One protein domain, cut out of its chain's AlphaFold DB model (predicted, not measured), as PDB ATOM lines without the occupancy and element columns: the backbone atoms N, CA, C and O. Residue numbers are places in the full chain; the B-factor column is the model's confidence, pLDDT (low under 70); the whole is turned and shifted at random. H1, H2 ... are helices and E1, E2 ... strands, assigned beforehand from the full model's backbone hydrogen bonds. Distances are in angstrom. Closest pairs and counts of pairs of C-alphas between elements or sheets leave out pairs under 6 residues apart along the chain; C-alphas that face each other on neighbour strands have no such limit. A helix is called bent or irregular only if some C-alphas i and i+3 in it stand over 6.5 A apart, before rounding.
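This is residues 3 to 112 of the 209 residues of the protein "HTH cro/C1-type domain-containing protein" of Adlercreutzia sp. 8CFCBH1 (UniProt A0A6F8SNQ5). A small, strongly twisted wall of four antiparallel strands has helix H2 standing up from it over the edge strand E3, while H1 and H4 only graze the sheet and H3 lies well away from it. H1 and H3 lie toward opposite ends of the longest axis. The printed part has 110 residues, with four named helices and four named strands along the chain as E1 E2 E3 H1 H2 H3 H4 E4, the sheet's order being E3 E2 E1 E4. The class is mixed, helices and strands, though under half of the residues, 53 of 110, are in named elements. The whole is compact, with a radius of gyration of the C-alphas of 14.2 A and spans of 41 by 32 by 23 A.

E1, residues 3 to 8, E2, residues 18 to 23, and E3, residues 28 to 33, form a meander, each strand the antiparallel neighbour of the one before. E1 and E2 are a hairpin, with N 6 and O 18 at 2.8 A, and so are E2 and E3, with N 21 and O 30 at 2.8 A. E4, residues 108 to 111, is the other edge strand, antiparallel to E1, with N 5 and O 111 at 2.8 A. Residues 31 to 32 of E3 also pair, antiparallel, with residues 56 to 57. H2, residues 59 to 67, lies over E3 at a height over the sheet of 7.2 A and stands up from the sheet, its line rising 50 degrees; the closest C-alphas, of Trp 29 and Pro 59, are 4.8 A apart. H4, residues 92 to 98, only grazes the sheet and only just touches H2, with 3 pairs of C-alphas within 8 A, the closest being Val 66 and Leu 96 at 7.1 A; they run the same way at a steep tilt of 47 degrees. H1, residues 44 to 51, only grazes the sheet with residues 46 to 50. H3, residues 78 to 84, is not on the sheet and is apart from H2. Each O i to N i+4 pair is within hydrogen-bond range in H2, H3 and H4, against 2 of 4 in H1.

E1 begins at C-alpha 3 (114.422, -61.914, 63.936) and is 16.6 A long; E2 is 16.7 A and E3 16.9 A. H2 is 12.0 A long. H1 is irregular: C-alphas 45 and 48 are 7.1 A apart. E4 ends at C-alpha 111 (120.234, -67.989, 67.269).

The C-alphas of Gly 53 and Glu 80, the two farthest apart, are 42.7 A apart. The printed part has no cut. The link E2 to E3 is tight, and no link is long. The mean pLDDT of the printed part is 92.7, and no printed residue is under 70.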
ATOM      1  N   ALA A   3     113.135 -62.502  63.593       92.94
ATOM      2  CA  ALA A   3     114.422 -61.914  63.936       92.94
ATOM      3  C   ALA A   3     115.343 -62.945  64.600       92.94
ATOM      4  O   ALA A   3     114.916 -63.681  65.492       92.94
ATOM      5  N   PHE A   4     116.608 -62.968  64.185       96.44
ATOM      6  CA  PHE A   4     117.598 -63.952  64.620       96.44
ATOM      7  C   PHE A   4     118.934 -63.276  64.901       96.44
ATOM      8  O   PHE A   4     119.437 -62.527  64.066       96.44
ATOM      9  N   ASP A   5     119.536 -63.561  66.049       97.94
ATOM     10  CA  ASP A   5     120.898 -63.128  66.340       97.94
ATOM     11  C   ASP A   5     121.886 -63.875  65.433       97.94
ATOM     12  O   ASP A   5     121.781 -65.091  65.268       97.94
ATOM     13  N   ILE A   6     122.872 -63.158  64.902       98.25
ATOM     14  CA  ILE A   6     124.007 -63.707  64.159       98.25
ATOM     15  C   ILE A   6     125.183 -63.810  65.132       98.25
ATOM     16  O   ILE A   6     125.655 -62.796  65.650       98.25
ATOM     17  N   ILE A   7     125.654 -65.028  65.393       97.56
ATOM     18  CA  ILE A   7     126.721 -65.306  66.364       97.56
ATOM     19  C   ILE A   7     127.853 -66.116  65.726       97.56
ATOM     20  O   ILE A   7     127.599 -66.947  64.857       97.56
ATOM     21  N   ASP A   8     129.091 -65.924  66.186       96.25
ATOM     22  CA  ASP A   8     130.202 -66.822  65.842       96.25
ATOM     23  C   ASP A   8     130.077 -68.130  66.637       96.25
ATOM     24  O   ASP A   8     130.264 -68.160  67.857       96.25
ATOM     25  N   GLY A   9     129.775 -69.230  65.944       93.31
ATOM     26  CA  GLY A   9     129.586 -70.554  66.534       93.31
ATOM     27  C   GLY A   9     130.842 -71.157  67.172       93.31
ATOM     28  O   GLY A   9     130.737 -72.157  67.883       93.31
ATOM     29  N   ARG A  10     132.028 -70.568  66.965       93.19
ATOM     30  CA  ARG A  10     133.275 -70.992  67.632       93.19
ATOM     31  C   ARG A  10     133.379 -70.471  69.066       93.19
ATOM     32  O   ARG A  10     134.099 -71.055  69.879       93.19
ATOM     33  N   ALA A  11     132.697 -69.372  69.390       89.94
ATOM     34  CA  ALA A  11     132.792 -68.730  70.694       89.94
ATOM     35  C   ALA A  11     131.832 -69.373  71.711       89.94
ATOM     36  O   ALA A  11     130.632 -69.481  71.476       89.94
ATOM     37  N   ARG A  12     132.339 -69.759  72.895       78.88
ATOM     38  CA  ARG A  12     131.509 -70.382  73.955       78.88
ATOM     39  C   ARG A  12     130.406 -69.459  74.479       78.88
ATOM     40  O   ARG A  12     129.311 -69.930  74.751       78.88
ATOM     41  N   ASN A  13     130.704 -68.167  74.607       85.12
ATOM     42  CA  ASN A  13     129.772 -67.127  75.047       85.12
ATOM     43  C   ASN A  13     129.614 -66.089  73.933       85.12
ATOM     44  O   ASN A  13     129.940 -64.918  74.113       85.12
ATOM     45  N   ALA A  14     129.197 -66.549  72.753       87.94
ATOM     46  CA  ALA A  14     129.103 -65.700  71.578       87.94
ATOM     47  C   ALA A  14     128.113 -64.542  71.799       87.94
ATOM     48  O   ALA A  14     126.905 -64.748  72.002       87.94
ATOM     49  N   VAL A  15     128.649 -63.324  71.746       93.75
ATOM     50  CA  VAL A  15     127.876 -62.086  71.664       93.75
ATOM     51  C   VAL A  15     127.410 -61.924  70.212       93.75
ATOM     52  O   VAL A  15     128.197 -62.188  69.301       93.75
ATOM     53  N   PRO A  16     126.146 -61.540  69.958       97.12
ATOM     54  CA  PRO A  16     125.683 -61.260  68.604       97.12
ATOM     55  C   PRO A  16     126.503 -60.163  67.932       97.12
ATOM     56  O   PRO A  16     126.577 -59.045  68.437       97.12
ATOM     57  N   CYS A  17     127.064 -60.479  66.768       97.19
ATOM     58  CA  CYS A  17     127.724 -59.508  65.893       97.19
ATOM     59  C   CYS A  17     126.714 -58.752  65.010       97.19
ATOM     60  O   CYS A  17     127.023 -57.721  64.422       97.19
ATOM     61  N   GLY A  18     125.476 -59.245  64.940       97.31
ATOM     62  CA  GLY A  18     124.369 -58.607  64.246       97.31
ATOM     63  C   GLY A  18     123.071 -59.383  64.424       97.31
ATOM     64  O   GLY A  18     123.006 -60.368  65.163       97.31
ATOM     65  N   ARG A  19     122.027 -58.940  63.733       98.12
ATOM     66  CA  ARG A  19     120.701 -59.546  63.726       98.12
ATOM     67  C   ARG A  19     120.157 -59.584  62.306       98.12
ATOM     68  O   ARG A  19     120.133 -58.560  61.633       98.12
ATOM     69  N   LEU A  20     119.713 -60.760  61.879       97.81
ATOM     70  CA  LEU A  20     118.975 -60.970  60.639       97.81
ATOM     71  C   LEU A  20     117.482 -60.777  60.903       97.81
ATOM     72  O   LEU A  20     116.948 -61.323  61.870       97.81
ATOM     73  N   PHE A  21     116.809 -60.066  60.010       94.81
ATOM     74  CA  PHE A  21     115.367 -59.884  59.987       94.81
ATOM     75  C   PHE A  21     114.788 -60.492  58.716       94.81
ATOM     76  O   PHE A  21     115.392 -60.400  57.646       94.81
ATOM     77  N   TYR A  22     113.606 -61.088  58.850       91.50
ATOM     78  CA  TYR A  22     112.815 -61.561  57.724       91.50
ATOM     79  C   TYR A  22     111.364 -61.109  57.847       91.50
ATOM     80  O   TYR A  22     110.668 -61.450  58.812       91.50
ATOM     81  N   ASP A  23     110.895 -60.351  56.867       87.38
ATOM     82  CA  ASP A  23     109.487 -60.030  56.706       87.38
ATOM     83  C   ASP A  23     108.831 -61.019  55.737       87.38
ATOM     84  O   ASP A  23     108.933 -60.890  54.519       87.38
ATOM     85  N   ALA A  24     108.131 -62.006  56.299       81.06
ATOM     86  CA  ALA A  24     107.412 -63.011  55.524       81.06
ATOM     87  C   ALA A  24     106.220 -62.446  54.733       81.06
ATOM     88  O   ALA A  24     105.785 -63.092  53.789       81.06
ATOM     89  N   GLU A  25     105.689 -61.264  55.086       75.88
ATOM     90  CA  GLU A  25     104.604 -60.661  54.292       75.88
ATOM     91  C   GLU A  25     105.136 -60.099  52.973       75.88
ATOM     92  O   GLU A  25     104.440 -60.093  51.958       75.88
ATOM     93  N   ARG A  26     106.386 -59.629  52.995       77.44
ATOM     94  CA  ARG A  26     107.021 -58.891  51.896       77.44
ATOM     95  C   ARG A  26     108.067 -59.714  51.146       77.44
ATOM     96  O   ARG A  26     108.530 -59.278  50.099       77.44
ATOM     97  N   ASP A  27     108.427 -60.886  51.669       82.38
ATOM     98  CA  ASP A  27     109.616 -61.651  51.268       82.38
ATOM     99  C   ASP A  27     110.898 -60.792  51.289       82.38
ATOM    100  O   ASP A  27     111.717 -60.808  50.367       82.38
ATOM    101  N   GLU A  28     111.063 -59.997  52.350       88.50
ATOM    102  CA  GLU A  28     112.179 -59.058  52.484       88.50
ATOM    103  C   GLU A  28     113.102 -59.428  53.642       88.50
ATOM    104  O   GLU A  28     112.675 -59.765  54.748       88.50
ATOM    105  N   TRP A  29     114.402 -59.327  53.378       92.75
ATOM    106  CA  TRP A  29     115.460 -59.564  54.351       92.75
ATOM    107  C   TRP A  29     116.069 -58.239  54.799       92.75
ATOM    108  O   TRP A  29     116.057 -57.257  54.064       92.75
ATOM    109  N   GLY A  30     116.668 -58.217  55.979       96.31
ATOM    110  CA  GLY A  30     117.470 -57.087  56.442       96.31
ATOM    111  C   GLY A  30     118.460 -57.542  57.497       96.31
ATOM    112  O   GLY A  30     118.214 -58.534  58.183       96.31
ATOM    113  N   ILE A  31     119.590 -56.854  57.628       98.25
ATOM    114  CA  ILE A  31     120.559 -57.147  58.689       98.25
ATOM    115  C   ILE A  31     120.910 -55.857  59.414       98.25
ATOM    116  O   ILE A  31     121.234 -54.856  58.782       98.25
ATOM    117  N   GLN A  32     120.883 -55.913  60.741       98.19
ATOM    118  CA  GLN A  32     121.435 -54.881  61.610       98.19
ATOM    119  C   GLN A  32     122.707 -55.421  62.261       98.19
ATOM    120  O   GLN A  32     122.648 -56.356  63.056       98.19
ATOM    121  N   ILE A  33     123.852 -54.842  61.934       98.38
ATOM    122  CA  ILE A  33     125.142 -55.124  62.563       98.38
ATOM    123  C   ILE A  33     125.152 -54.485  63.957       98.38
ATOM    124  O   ILE A  33     124.609 -53.396  64.158       98.38
ATOM    125  N   ALA A  34     125.748 -55.168  64.933       97.19
ATOM    126  CA  ALA A  34     125.913 -54.628  66.275       97.19
ATOM    127  C   ALA A  34     126.877 -53.430  66.260       97.19
ATOM    128  O   ALA A  34     127.930 -53.484  65.630       97.19
ATOM    129  N   GLU A  35     126.546 -52.364  66.995       93.50
ATOM    130  CA  GLU A  35     127.327 -51.114  67.000       93.50
ATOM    131  C   GLU A  35     128.812 -51.315  67.331       93.50
ATOM    132  O   GLU A  35     129.676 -50.680  66.727       93.50
ATOM    133  N   GLY A  36     129.097 -52.223  68.268       92.75
ATOM    134  CA  GLY A  36     130.448 -52.515  68.743       92.75
ATOM    135  C   GLY A  36     131.208 -53.586  67.961       92.75
ATOM    136  O   GLY A  36     132.331 -53.875  68.352       92.75
ATOM    137  N   ALA A  37     130.625 -54.188  66.918       95.69
ATOM    138  CA  ALA A  37     131.292 -55.253  66.170       95.69
ATOM    139  C   ALA A  37     132.337 -54.688  65.194       95.69
ATOM    140  O   ALA A  37     132.025 -53.822  64.370       95.69
ATOM    141  N   GLY A  38     133.567 -55.199  65.274       96.75
ATOM    142  CA  GLY A  38     134.647 -54.907  64.331       96.75
ATOM    143  C   GLY A  38     134.504 -55.653  62.991       96.75
ATOM    144  O   GLY A  38     133.790 -56.658  62.918       96.75
ATOM    145  N   PRO A  39     135.183 -55.207  61.911       96.69
ATOM    146  CA  PRO A  39     135.162 -55.876  60.601       96.69
ATOM    147  C   PRO A  39     135.586 -57.356  60.624       96.69
ATOM    148  O   PRO A  39     135.172 -58.129  59.763       96.69
ATOM    149  N   GLU A  40     136.399 -57.754  61.601       94.38
ATOM    150  CA  GLU A  40     136.881 -59.117  61.836       94.38
ATOM    151  C   GLU A  40     135.934 -59.982  62.684       94.38
ATOM    152  O   GLU A  40     136.078 -61.206  62.722       94.38
ATOM    153  N   GLU A  41     134.965 -59.360  63.358       95.19
ATOM    154  CA  GLU A  41     134.005 -60.015  64.259       95.19
ATOM    155  C   GLU A  41     132.676 -60.349  63.566       95.19
ATOM    156  O   GLU A  41     131.778 -60.942  64.167       95.19
ATOM    157  N   VAL A  42     132.544 -59.976  62.293       97.31
ATOM    158  CA  VAL A  42     131.357 -60.176  61.460       97.31
ATOM    159  C   VAL A  42     131.658 -61.107  60.278       97.31
ATOM    160  O   VAL A  42     132.819 -61.276  59.894       97.31
ATOM    161  N   PRO A  43     130.635 -61.709  59.642       97.06
ATOM    162  CA  PRO A  43     130.798 -62.364  58.350       97.06
ATOM    163  C   PRO A  43     131.522 -61.475  57.334       97.06
ATOM    164  O   PRO A  43     131.266 -60.272  57.263       97.06
ATOM    165  N   PHE A  44     132.363 -62.072  56.483       95.44
ATOM    166  CA  PHE A  44     133.176 -61.330  55.509       95.44
ATOM    167  C   PHE A  44     132.352 -60.365  54.640       95.44
ATOM    168  O   PHE A  44     132.783 -59.242  54.395       95.44
ATOM    169  N   LEU A  45     131.136 -60.757  54.239       95.88
ATOM    170  CA  LEU A  45     130.220 -59.919  53.453       95.88
ATOM    171  C   LEU A  45     129.876 -58.587  54.151       95.88
ATOM    172  O   LEU A  45     129.595 -57.601  53.475       95.88
ATOM    173  N   PHE A  46     129.916 -58.540  55.485       97.31
ATOM    174  CA  PHE A  46     129.544 -57.365  56.276       97.31
ATOM    175  C   PHE A  46     130.728 -56.418  56.501       97.31
ATOM    176  O   PHE A  46     130.504 -55.230  56.709       97.31
ATOM    177  N   SER A  47     131.970 -56.917  56.434       96.75
ATOM    178  CA  SER A  47     133.199 -56.164  56.755       96.75
ATOM    179  C   SER A  47     133.238 -54.765  56.126       96.75
ATOM    180  O   SER A  47     133.375 -53.772  56.835       96.75
ATOM    181  N   SER A  48     132.989 -54.666  54.816       96.12
ATOM    182  CA  SER A  48     133.016 -53.383  54.101       96.12
ATOM    183  C   SER A  48     131.945 -52.386  54.563       96.12
ATOM    184  O   SER A  48     132.155 -51.180  54.462       96.12
ATOM    185  N   PHE A  49     130.795 -52.857  55.062       97.38
ATOM    186  CA  PHE A  49     129.767 -51.992  55.649       97.38
ATOM    187  C   PHE A  49     130.278 -51.423  56.974       97.38
ATOM    188  O   PHE A  49     130.222 -50.212  57.185       97.38
ATOM    189  N   VAL A  50     130.879 -52.271  57.816       97.75
ATOM    190  CA  VAL A  50     131.463 -51.851  59.097       97.75
ATOM    191  C   VAL A  50     132.550 -50.797  58.896       97.75
ATOM    192  O   VAL A  50     132.520 -49.770  59.576       97.75
ATOM    193  N   GLU A  51     133.452 -51.015  57.934       97.44
ATOM    194  CA  GLU A  51     134.540 -50.094  57.569       97.44
ATOM    195  C   GLU A  51     134.033 -48.726  57.090       97.44
ATOM    196  O   GLU A  51     134.669 -47.706  57.352       97.44
ATOM    197  N   ARG A  52     132.872 -48.684  56.425       96.94
ATOM    198  CA  ARG A  52     132.206 -47.436  56.012       96.94
ATOM    199  C   ARG A  52     131.379 -46.783  57.126       96.94
ATOM    200  O   ARG A  52     130.786 -45.734  56.899       96.94
ATOM    201  N   GLY A  53     131.324 -47.382  58.317       95.62
ATOM    202  CA  GLY A  53     130.465 -46.922  59.412       95.62
ATOM    203  C   GLY A  53     128.985 -47.270  59.225       95.62
ATOM    204  O   GLY A  53     128.146 -46.819  59.996       95.62
ATOM    205  N   GLU A  54     128.647 -48.091  58.232       96.81
ATOM    206  CA  GLU A  54     127.289 -48.573  58.005       96.81
ATOM    207  C   GLU A  54     126.991 -49.731  58.967       96.81
ATOM    208  O   GLU A  54     127.831 -50.603  59.221       96.81
ATOM    209  N   ARG A  55     125.782 -49.735  59.532       96.75
ATOM    210  CA  ARG A  55     125.306 -50.797  60.436       96.75
ATOM    211  C   ARG A  55     124.043 -51.484  59.936       96.75
ATOM    212  O   ARG A  55     123.757 -52.594  60.363       96.75
ATOM    213  N   ALA A  56     123.327 -50.881  58.993       96.69
ATOM    214  CA  ALA A  56     122.190 -51.500  58.328       96.69
ATOM    215  C   ALA A  56     122.613 -52.036  56.953       96.69
ATOM    216  O   ALA A  56     123.181 -51.309  56.139       96.69
ATOM    217  N   ILE A  57     122.308 -53.302  56.679       95.00
ATOM    218  CA  ILE A  57     122.471 -53.918  55.362       95.00
ATOM    219  C   ILE A  57     121.081 -54.122  54.765       95.00
ATOM    220  O   ILE A  57     120.246 -54.847  55.314       95.00
ATOM    221  N   GLY A  58     120.853 -53.484  53.617       91.94
ATOM    222  CA  GLY A  58     119.573 -53.521  52.918       91.94
ATOM    223  C   GLY A  58     119.228 -54.880  52.281       91.94
ATOM    224  O   GLY A  58     120.073 -55.781  52.203       91.94
ATOM    225  N   PRO A  59     117.998 -55.019  51.749       91.44
ATOM    226  CA  PRO A  59     117.424 -56.320  51.398       91.44
ATOM    227  C   PRO A  59     118.203 -57.153  50.387       91.44
ATOM    228  O   PRO A  59     118.360 -58.359  50.574       91.44
ATOM    229  N   ALA A  60     118.744 -56.527  49.341       90.31
ATOM    230  CA  ALA A  60     119.488 -57.246  48.308       90.31
ATOM    231  C   ALA A  60     120.744 -57.939  48.867       90.31
ATOM    232  O   ALA A  60     121.023 -59.097  48.552       90.31
ATOM    233  N   TRP A  61     121.487 -57.247  49.732       95.88
ATOM    234  CA  TRP A  61     122.703 -57.777  50.346       95.88
ATOM    235  C   TRP A  61     122.399 -58.767  51.471       95.88
ATOM    236  O   TRP A  61     123.072 -59.793  51.571       95.88
ATOM    237  N   ALA A  62     121.350 -58.518  52.258       96.75
ATOM    238  CA  ALA A  62     120.884 -59.467  53.263       96.75
ATOM    239  C   ALA A  62     120.444 -60.797  52.623       96.75
ATOM    240  O   ALA A  62     120.886 -61.864  53.053       96.75
ATOM    241  N   ARG A  63     119.664 -60.745  51.532       94.81
ATOM    242  CA  ARG A  63     119.254 -61.940  50.776       94.81
ATOM    243  C   ARG A  63     120.451 -62.681  50.184       94.81
ATOM    244  O   ARG A  63     120.484 -63.906  50.225       94.81
ATOM    245  N   ARG A  64     121.468 -61.964  49.692       95.38
ATOM    246  CA  ARG A  64     122.717 -62.577  49.206       95.38
ATOM    247  C   ARG A  64     123.432 -63.376  50.299       95.38
ATOM    248  O   ARG A  64     123.845 -64.502  50.045       95.38
ATOM    249  N   TRP A  65     123.537 -62.828  51.507       96.88
ATOM    250  CA  TRP A  65     124.151 -63.526  52.641       96.88
ATOM    251  C   TRP A  65     123.362 -64.775  53.071       96.88
ATOM    252  O   TRP A  65     123.953 -65.796  53.430       96.88
ATOM    253  N   VAL A  66     122.028 -64.722  52.993       96.50
ATOM    254  CA  VAL A  66     121.152 -65.889  53.202       96.50
ATOM    255  C   VAL A  66     121.367 -66.945  52.113       96.50
ATOM    256  O   VAL A  66     121.521 -68.123  52.432       96.50
ATOM    257  N   ALA A  67     121.450 -66.539  50.843       93.94
ATOM    258  CA  ALA A  67     121.656 -67.438  49.705       93.94
ATOM    259  C   ALA A  67     122.979 -68.224  49.786       93.94
ATOM    260  O   ALA A  67     123.052 -69.357  49.320       93.94
ATOM    261  N   GLU A  68     124.013 -67.669  50.426       94.75
ATOM    262  CA  GLU A  68     125.284 -68.362  50.696       94.75
ATOM    263  C   GLU A  68     125.145 -69.540  51.682       94.75
ATOM    264  O   GLU A  68     126.020 -70.411  51.735       94.75
ATOM    265  N   ARG A  69     124.053 -69.579  52.459       94.94
ATOM    266  CA  ARG A  69     123.809 -70.551  53.542       94.94
ATOM    267  C   ARG A  69     122.779 -71.611  53.208       94.94
ATOM    268  O   ARG A  69     122.698 -72.617  53.907       94.94
ATOM    269  N   VAL A  70     121.998 -71.402  52.157       94.38
ATOM    270  CA  VAL A  70     120.960 -72.341  51.739       94.38
ATOM    271  C   VAL A  70     121.341 -73.016  50.435       94.38
ATOM    272  O   VAL A  70     122.108 -72.509  49.620       94.38
ATOM    273  N   VAL A  71     120.794 -74.207  50.227       91.69
ATOM    274  CA  VAL A  71     120.948 -74.907  48.955       91.69
ATOM    275  C   VAL A  71     120.294 -74.068  47.849       91.69
ATOM    276  O   VAL A  71     119.163 -73.631  48.045       91.69
ATOM    277  N   PRO A  72     120.940 -73.836  46.691       90.56
ATOM    278  CA  PRO A  72     120.352 -73.024  45.631       90.56
ATOM    279  C   PRO A  72     119.206 -73.760  44.910       90.56
ATOM    280  O   PRO A  72     119.260 -74.989  44.766       90.56
ATOM    281  N   PRO A  73     118.211 -73.033  44.368       86.50
ATOM    282  CA  PRO A  73     117.026 -73.629  43.741       86.50
ATOM    283  C   PRO A  73     117.335 -74.416  42.450       86.50
ATOM    284  O   PRO A  73     116.559 -75.271  42.041       86.50
ATOM    285  N   GLY A  74     118.484 -74.169  41.810       87.44
ATOM    286  CA  GLY A  74     118.921 -74.871  40.595       87.44
ATOM    287  C   GLY A  74     119.755 -76.139  40.829       87.44
ATOM    288  O   GLY A  74     120.320 -76.675  39.878       87.44
ATOM    289  N   ARG A  75     119.913 -76.605  42.076       89.56
ATOM    290  CA  ARG A  75     120.771 -77.762  42.385       89.56
ATOM    291  C   ARG A  75     120.186 -79.068  41.827       89.56
ATOM    292  O   ARG A  75     119.024 -79.388  42.070       89.56
ATOM    293  N   GLN A  76     121.019 -79.887  41.177       90.81
ATOM    294  CA  GLN A  76     120.662 -81.271  40.831       90.81
ATOM    295  C   GLN A  76     120.200 -82.033  42.093       90.81
ATOM    296  O   GLN A  76     120.850 -81.965  43.136       90.81
ATOM    297  N   ASN A  77     119.074 -82.746  42.004       90.94
ATOM    298  CA  ASN A  77     118.435 -83.483  43.109       90.94
ATOM    299  C   ASN A  77     117.897 -82.615  44.262       90.94
ATOM    300  O   ASN A  77     117.713 -83.110  45.375       90.94
ATOM    301  N   LEU A  78     117.577 -81.338  44.018       90.50
ATOM    302  CA  LEU A  78     116.968 -80.472  45.036       90.50
ATOM    303  C   LEU A  78     115.743 -81.112  45.714       90.50
ATOM    304  O   LEU A  78     115.615 -81.040  46.930       90.50
ATOM    305  N   GLY A  79     114.876 -81.798  44.963       88.31
ATOM    306  CA  GLY A  79     113.687 -82.450  45.527       88.31
ATOM    307  C   GLY A  79     113.985 -83.554  46.555       88.31
ATOM    308  O   GLY A  79     113.168 -83.813  47.436       88.31
ATOM    309  N   GLU A  80     115.144 -84.212  46.489       90.69
ATOM    310  CA  GLU A  80     115.581 -85.156  47.530       90.69
ATOM    311  C   GLU A  80     116.037 -84.420  48.786       90.69
ATOM    312  O   GLU A  80     115.648 -84.795  49.889       90.69
ATOM    313  N   VAL A  81     116.790 -83.331  48.610       89.56
ATOM    314  CA  VAL A  81     117.231 -82.468  49.710       89.56
ATOM    315  C   VAL A  81     116.033 -81.891  50.458       89.56
ATOM    316  O   VAL A  81     115.999 -81.949  51.683       89.56
ATOM    317  N   LEU A  82     115.035 -81.374  49.739       90.00
ATOM    318  CA  LEU A  82     113.823 -80.826  50.347       90.00
ATOM    319  C   LEU A  82     113.095 -81.894  51.172       90.00
ATOM    320  O   LEU A  82     112.869 -81.687  52.362       90.00
ATOM    321  N   ARG A  83     112.841 -83.077  50.594       88.88
ATOM    322  CA  ARG A  83     112.176 -84.187  51.300       88.88
ATOM    323  C   ARG A  83     112.936 -84.654  52.538       88.88
ATOM    324  O   ARG A  83     112.308 -84.909  53.560       88.88
ATOM    325  N   ALA A  84     114.264 -84.734  52.470       88.62
ATOM    326  CA  ALA A  84     115.099 -85.099  53.615       88.62
ATOM    327  C   ALA A  84     115.001 -84.087  54.773       88.62
ATOM    328  O   ALA A  84     115.235 -84.450  55.921       88.62
ATOM    329  N   ASN A  85     114.622 -82.844  54.473       85.25
ATOM    330  CA  ASN A  85     114.395 -81.774  55.441       85.25
ATOM    331  C   ASN A  85     112.900 -81.564  55.761       85.25
ATOM    332  O   ASN A  85     112.541 -80.551  56.351       85.25
ATOM    333  N   GLY A  86     112.013 -82.482  55.351       84.00
ATOM    334  CA  GLY A  86     110.563 -82.356  55.560       84.00
ATOM    335  C   GLY A  86     109.886 -81.286  54.694       84.00
ATOM    336  O   GLY A  86     108.692 -81.037  54.830       84.00
ATOM    337  N   LEU A  87     110.616 -80.670  53.764       84.56
ATOM    338  CA  LEU A  87     110.105 -79.607  52.910       84.56
ATOM    339  C   LEU A  87     109.422 -80.179  51.669       84.56
ATOM    340  O   LEU A  87     109.943 -81.063  50.983       84.56
ATOM    341  N   ARG A  88     108.245 -79.632  51.356       80.38
ATOM    342  CA  ARG A  88     107.481 -79.968  50.141       80.38
ATOM    343  C   ARG A  88     107.812 -79.059  48.965       80.38
ATOM    344  O   ARG A  88     107.584 -79.439  47.823       80.38
ATOM    345  N   GLU A  89     108.334 -77.876  49.251       82.94
ATOM    346  CA  GLU A  89     108.719 -76.881  48.263       82.94
ATOM    347  C   GLU A  89     109.953 -76.114  48.724       82.94
ATOM    348  O   GLU A  89     110.377 -76.208  49.878       82.94
ATOM    349  N   TYR A  90     110.561 -75.396  47.787       88.44
ATOM    350  CA  TYR A  90     111.722 -74.580  48.080       88.44
ATOM    351  C   TYR A  90     111.308 -73.339  48.873       88.44
ATOM    352  O   TYR A  90     110.511 -72.539  48.394       88.44
ATOM    353  N   SER A  91     111.895 -73.168  50.052       89.00
ATOM    354  CA  SER A  91     111.771 -71.962  50.865       89.00
ATOM    355  C   SER A  91     113.148 -71.611  51.411       89.00
ATOM    356  O   SER A  91     113.736 -72.395  52.164       89.00
ATOM    357  N   GLU A  92     113.677 -70.447  51.021       91.56
ATOM    358  CA  GLU A  92     114.958 -69.946  51.539       91.56
ATOM    359  C   GLU A  92     114.884 -69.803  53.061       91.56
ATOM    360  O   GLU A  92     115.796 -70.232  53.767       91.56
ATOM    361  N   PHE A  93     113.763 -69.286  53.574       91.56
ATOM    362  CA  PHE A  93     113.530 -69.156  55.007       91.56
ATOM    363  C   PHE A  93     113.553 -70.506  55.722       91.56
ATOM    364  O   PHE A  93     114.286 -70.666  56.699       91.56
ATOM    365  N   ALA A  94     112.790 -71.490  55.233       90.69
ATOM    366  CA  ALA A  94     112.709 -72.778  55.906       90.69
ATOM    367  C   ALA A  94     114.058 -73.512  55.884       90.69
ATOM    368  O   ALA A  94     114.495 -74.027  56.910       90.69
ATOM    369  N   LEU A  95     114.767 -73.496  54.749       92.38
ATOM    370  CA  LEU A  95     116.110 -74.075  54.639       92.38
ATOM    371  C   LEU A  95     117.105 -73.402  55.594       92.38
ATOM    372  O   LEU A  95     117.859 -74.089  56.285       92.38
ATOM    373  N   LEU A  96     117.080 -72.068  55.664       94.50
ATOM    374  CA  LEU A  96     117.928 -71.298  56.568       94.50
ATOM    375  C   LEU A  96     117.638 -71.646  58.032       94.50
ATOM    376  O   LEU A  96     118.565 -71.840  58.817       94.50
ATOM    377  N   ALA A  97     116.360 -71.738  58.397       92.62
ATOM    378  CA  ALA A  97     115.916 -72.022  59.754       92.62
ATOM    379  C   ALA A  97     116.239 -73.461  60.192       92.62
ATOM    380  O   ALA A  97     116.733 -73.657  61.304       92.62
ATOM    381  N   ILE A  98     116.060 -74.454  59.314       91.31
ATOM    382  CA  ILE A  98     116.439 -75.855  59.573       91.31
ATOM    383  C   ILE A  98     117.946 -75.972  59.822       91.31
ATOM    384  O   ILE A  98     118.371 -76.595  60.797       91.31
ATOM    385  N   GLY A  99     118.756 -75.320  58.983       92.56
ATOM    386  CA  GLY A  99     120.210 -75.271  59.145       92.56
ATOM    387  C   GLY A  99     120.687 -74.324  60.249       92.56
ATOM    388  O   GLY A  99     121.884 -74.268  60.524       92.56
ATOM    389  N   LYS A 100     119.782 -73.552  60.869       95.06
ATOM    390  CA  LYS A 100     120.100 -72.457  61.800       95.06
ATOM    391  C   LYS A 100     121.190 -71.528  61.250       95.06
ATOM    392  O   LYS A 100     122.089 -71.112  61.975       95.06
ATOM    393  N   GLY A 101     121.146 -71.248  59.950       95.00
ATOM    394  CA  GLY A 101     122.129 -70.430  59.234       95.00
ATOM    395  C   GLY A 101     123.539 -71.011  59.108       95.00
ATOM    396  O   GLY A 101     124.407 -70.314  58.591       95.00
ATOM    397  N   ALA A 102     123.787 -72.247  59.550       95.25
ATOM    398  CA  ALA A 102     125.090 -72.881  59.405       95.25
ATOM    399  C   ALA A 102     125.391 -73.201  57.934       95.25
ATOM    400  O   ALA A 102     124.531 -73.679  57.194       95.25
ATOM    401  N   CYS A 103     126.640 -72.988  57.522       93.81
ATOM    402  CA  CYS A 103     127.126 -73.336  56.192       93.81
ATOM    403  C   CYS A 103     128.601 -73.751  56.245       93.81
ATOM    404  O   CYS A 103     129.247 -73.650  57.282       93.81
ATOM    405  N   SER A 104     129.150 -74.230  55.129       91.69
ATOM    406  CA  SER A 104     130.562 -74.626  55.044       91.69
ATOM    407  C   SER A 104     131.525 -73.459  54.793       91.69
ATOM    408  O   SER A 104     132.726 -73.691  54.684       91.69
ATOM    409  N   GLN A 105     131.014 -72.240  54.599       90.38
ATOM    410  CA  GLN A 105     131.824 -71.083  54.195       90.38
ATOM    411  C   GLN A 105     132.435 -70.355  55.395       90.38
ATOM    412  O   GLN A 105     133.561 -69.870  55.319       90.38
ATOM    413  N   ASP A 106     131.704 -70.295  56.506       94.50
ATOM    414  CA  ASP A 106     132.131 -69.654  57.742       94.50
ATOM    415  C   ASP A 106     131.504 -70.339  58.967       94.50
ATOM    416  O   ASP A 106     130.863 -71.383  58.860       94.50
ATOM    417  N   TYR A 107     131.742 -69.768  60.149       96.06
ATOM    418  CA  TYR A 107     131.270 -70.303  61.427       96.06
ATOM    419  C   TYR A 107     130.095 -69.513  62.012       96.06
ATOM    420  O   TYR A 107     129.721 -69.744  63.164       96.06
ATOM    421  N   PHE A 108     129.519 -68.570  61.262       97.44
ATOM    422  CA  PHE A 108     128.431 -67.742  61.764       97.44
ATOM    423  C   PHE A 108     127.098 -68.474  61.642       97.44
ATOM    424  O   PHE A 108     126.726 -68.954  60.573       97.44
ATOM    425  N   VAL A 109     126.364 -68.531  62.749       97.25
ATOM    426  CA  VAL A 109     125.077 -69.225  62.856       97.25
ATOM    427  C   VAL A 109     123.999 -68.290  63.387       97.25
ATOM    428  O   VAL A 109     124.280 -67.236  63.960       97.25
ATOM    429  N   LEU A 110     122.748 -68.698  63.203       97.50
ATOM    430  CA  LEU A 110     121.576 -67.998  63.696       97.50
ATOM    431  C   LEU A 110     121.122 -68.569  65.037       97.50
ATOM    432  O   LEU A 110     120.971 -69.782  65.212       97.50
ATOM    433  N   ARG A 111     120.830 -67.671  65.975       95.50
ATOM    434  CA  ARG A 111     120.234 -67.989  67.269       95.50
ATOM    435  C   ARG A 111     118.965 -67.172  67.462       95.50
ATOM    436  O   ARG A 111     118.980 -65.949  67.414       95.50
ATOM    437  N   GLY A 112     117.864 -67.848  67.736       88.75
ATOM    438  CA  GLY A 112     116.584 -67.207  68.002       88.75
ATOM    439  C   GLY A 112     115.460 -68.233  68.019       88.75
ATOM    440  O   GLY A 112     115.710 -69.419  67.782       88.75
TER     441      GLY A 112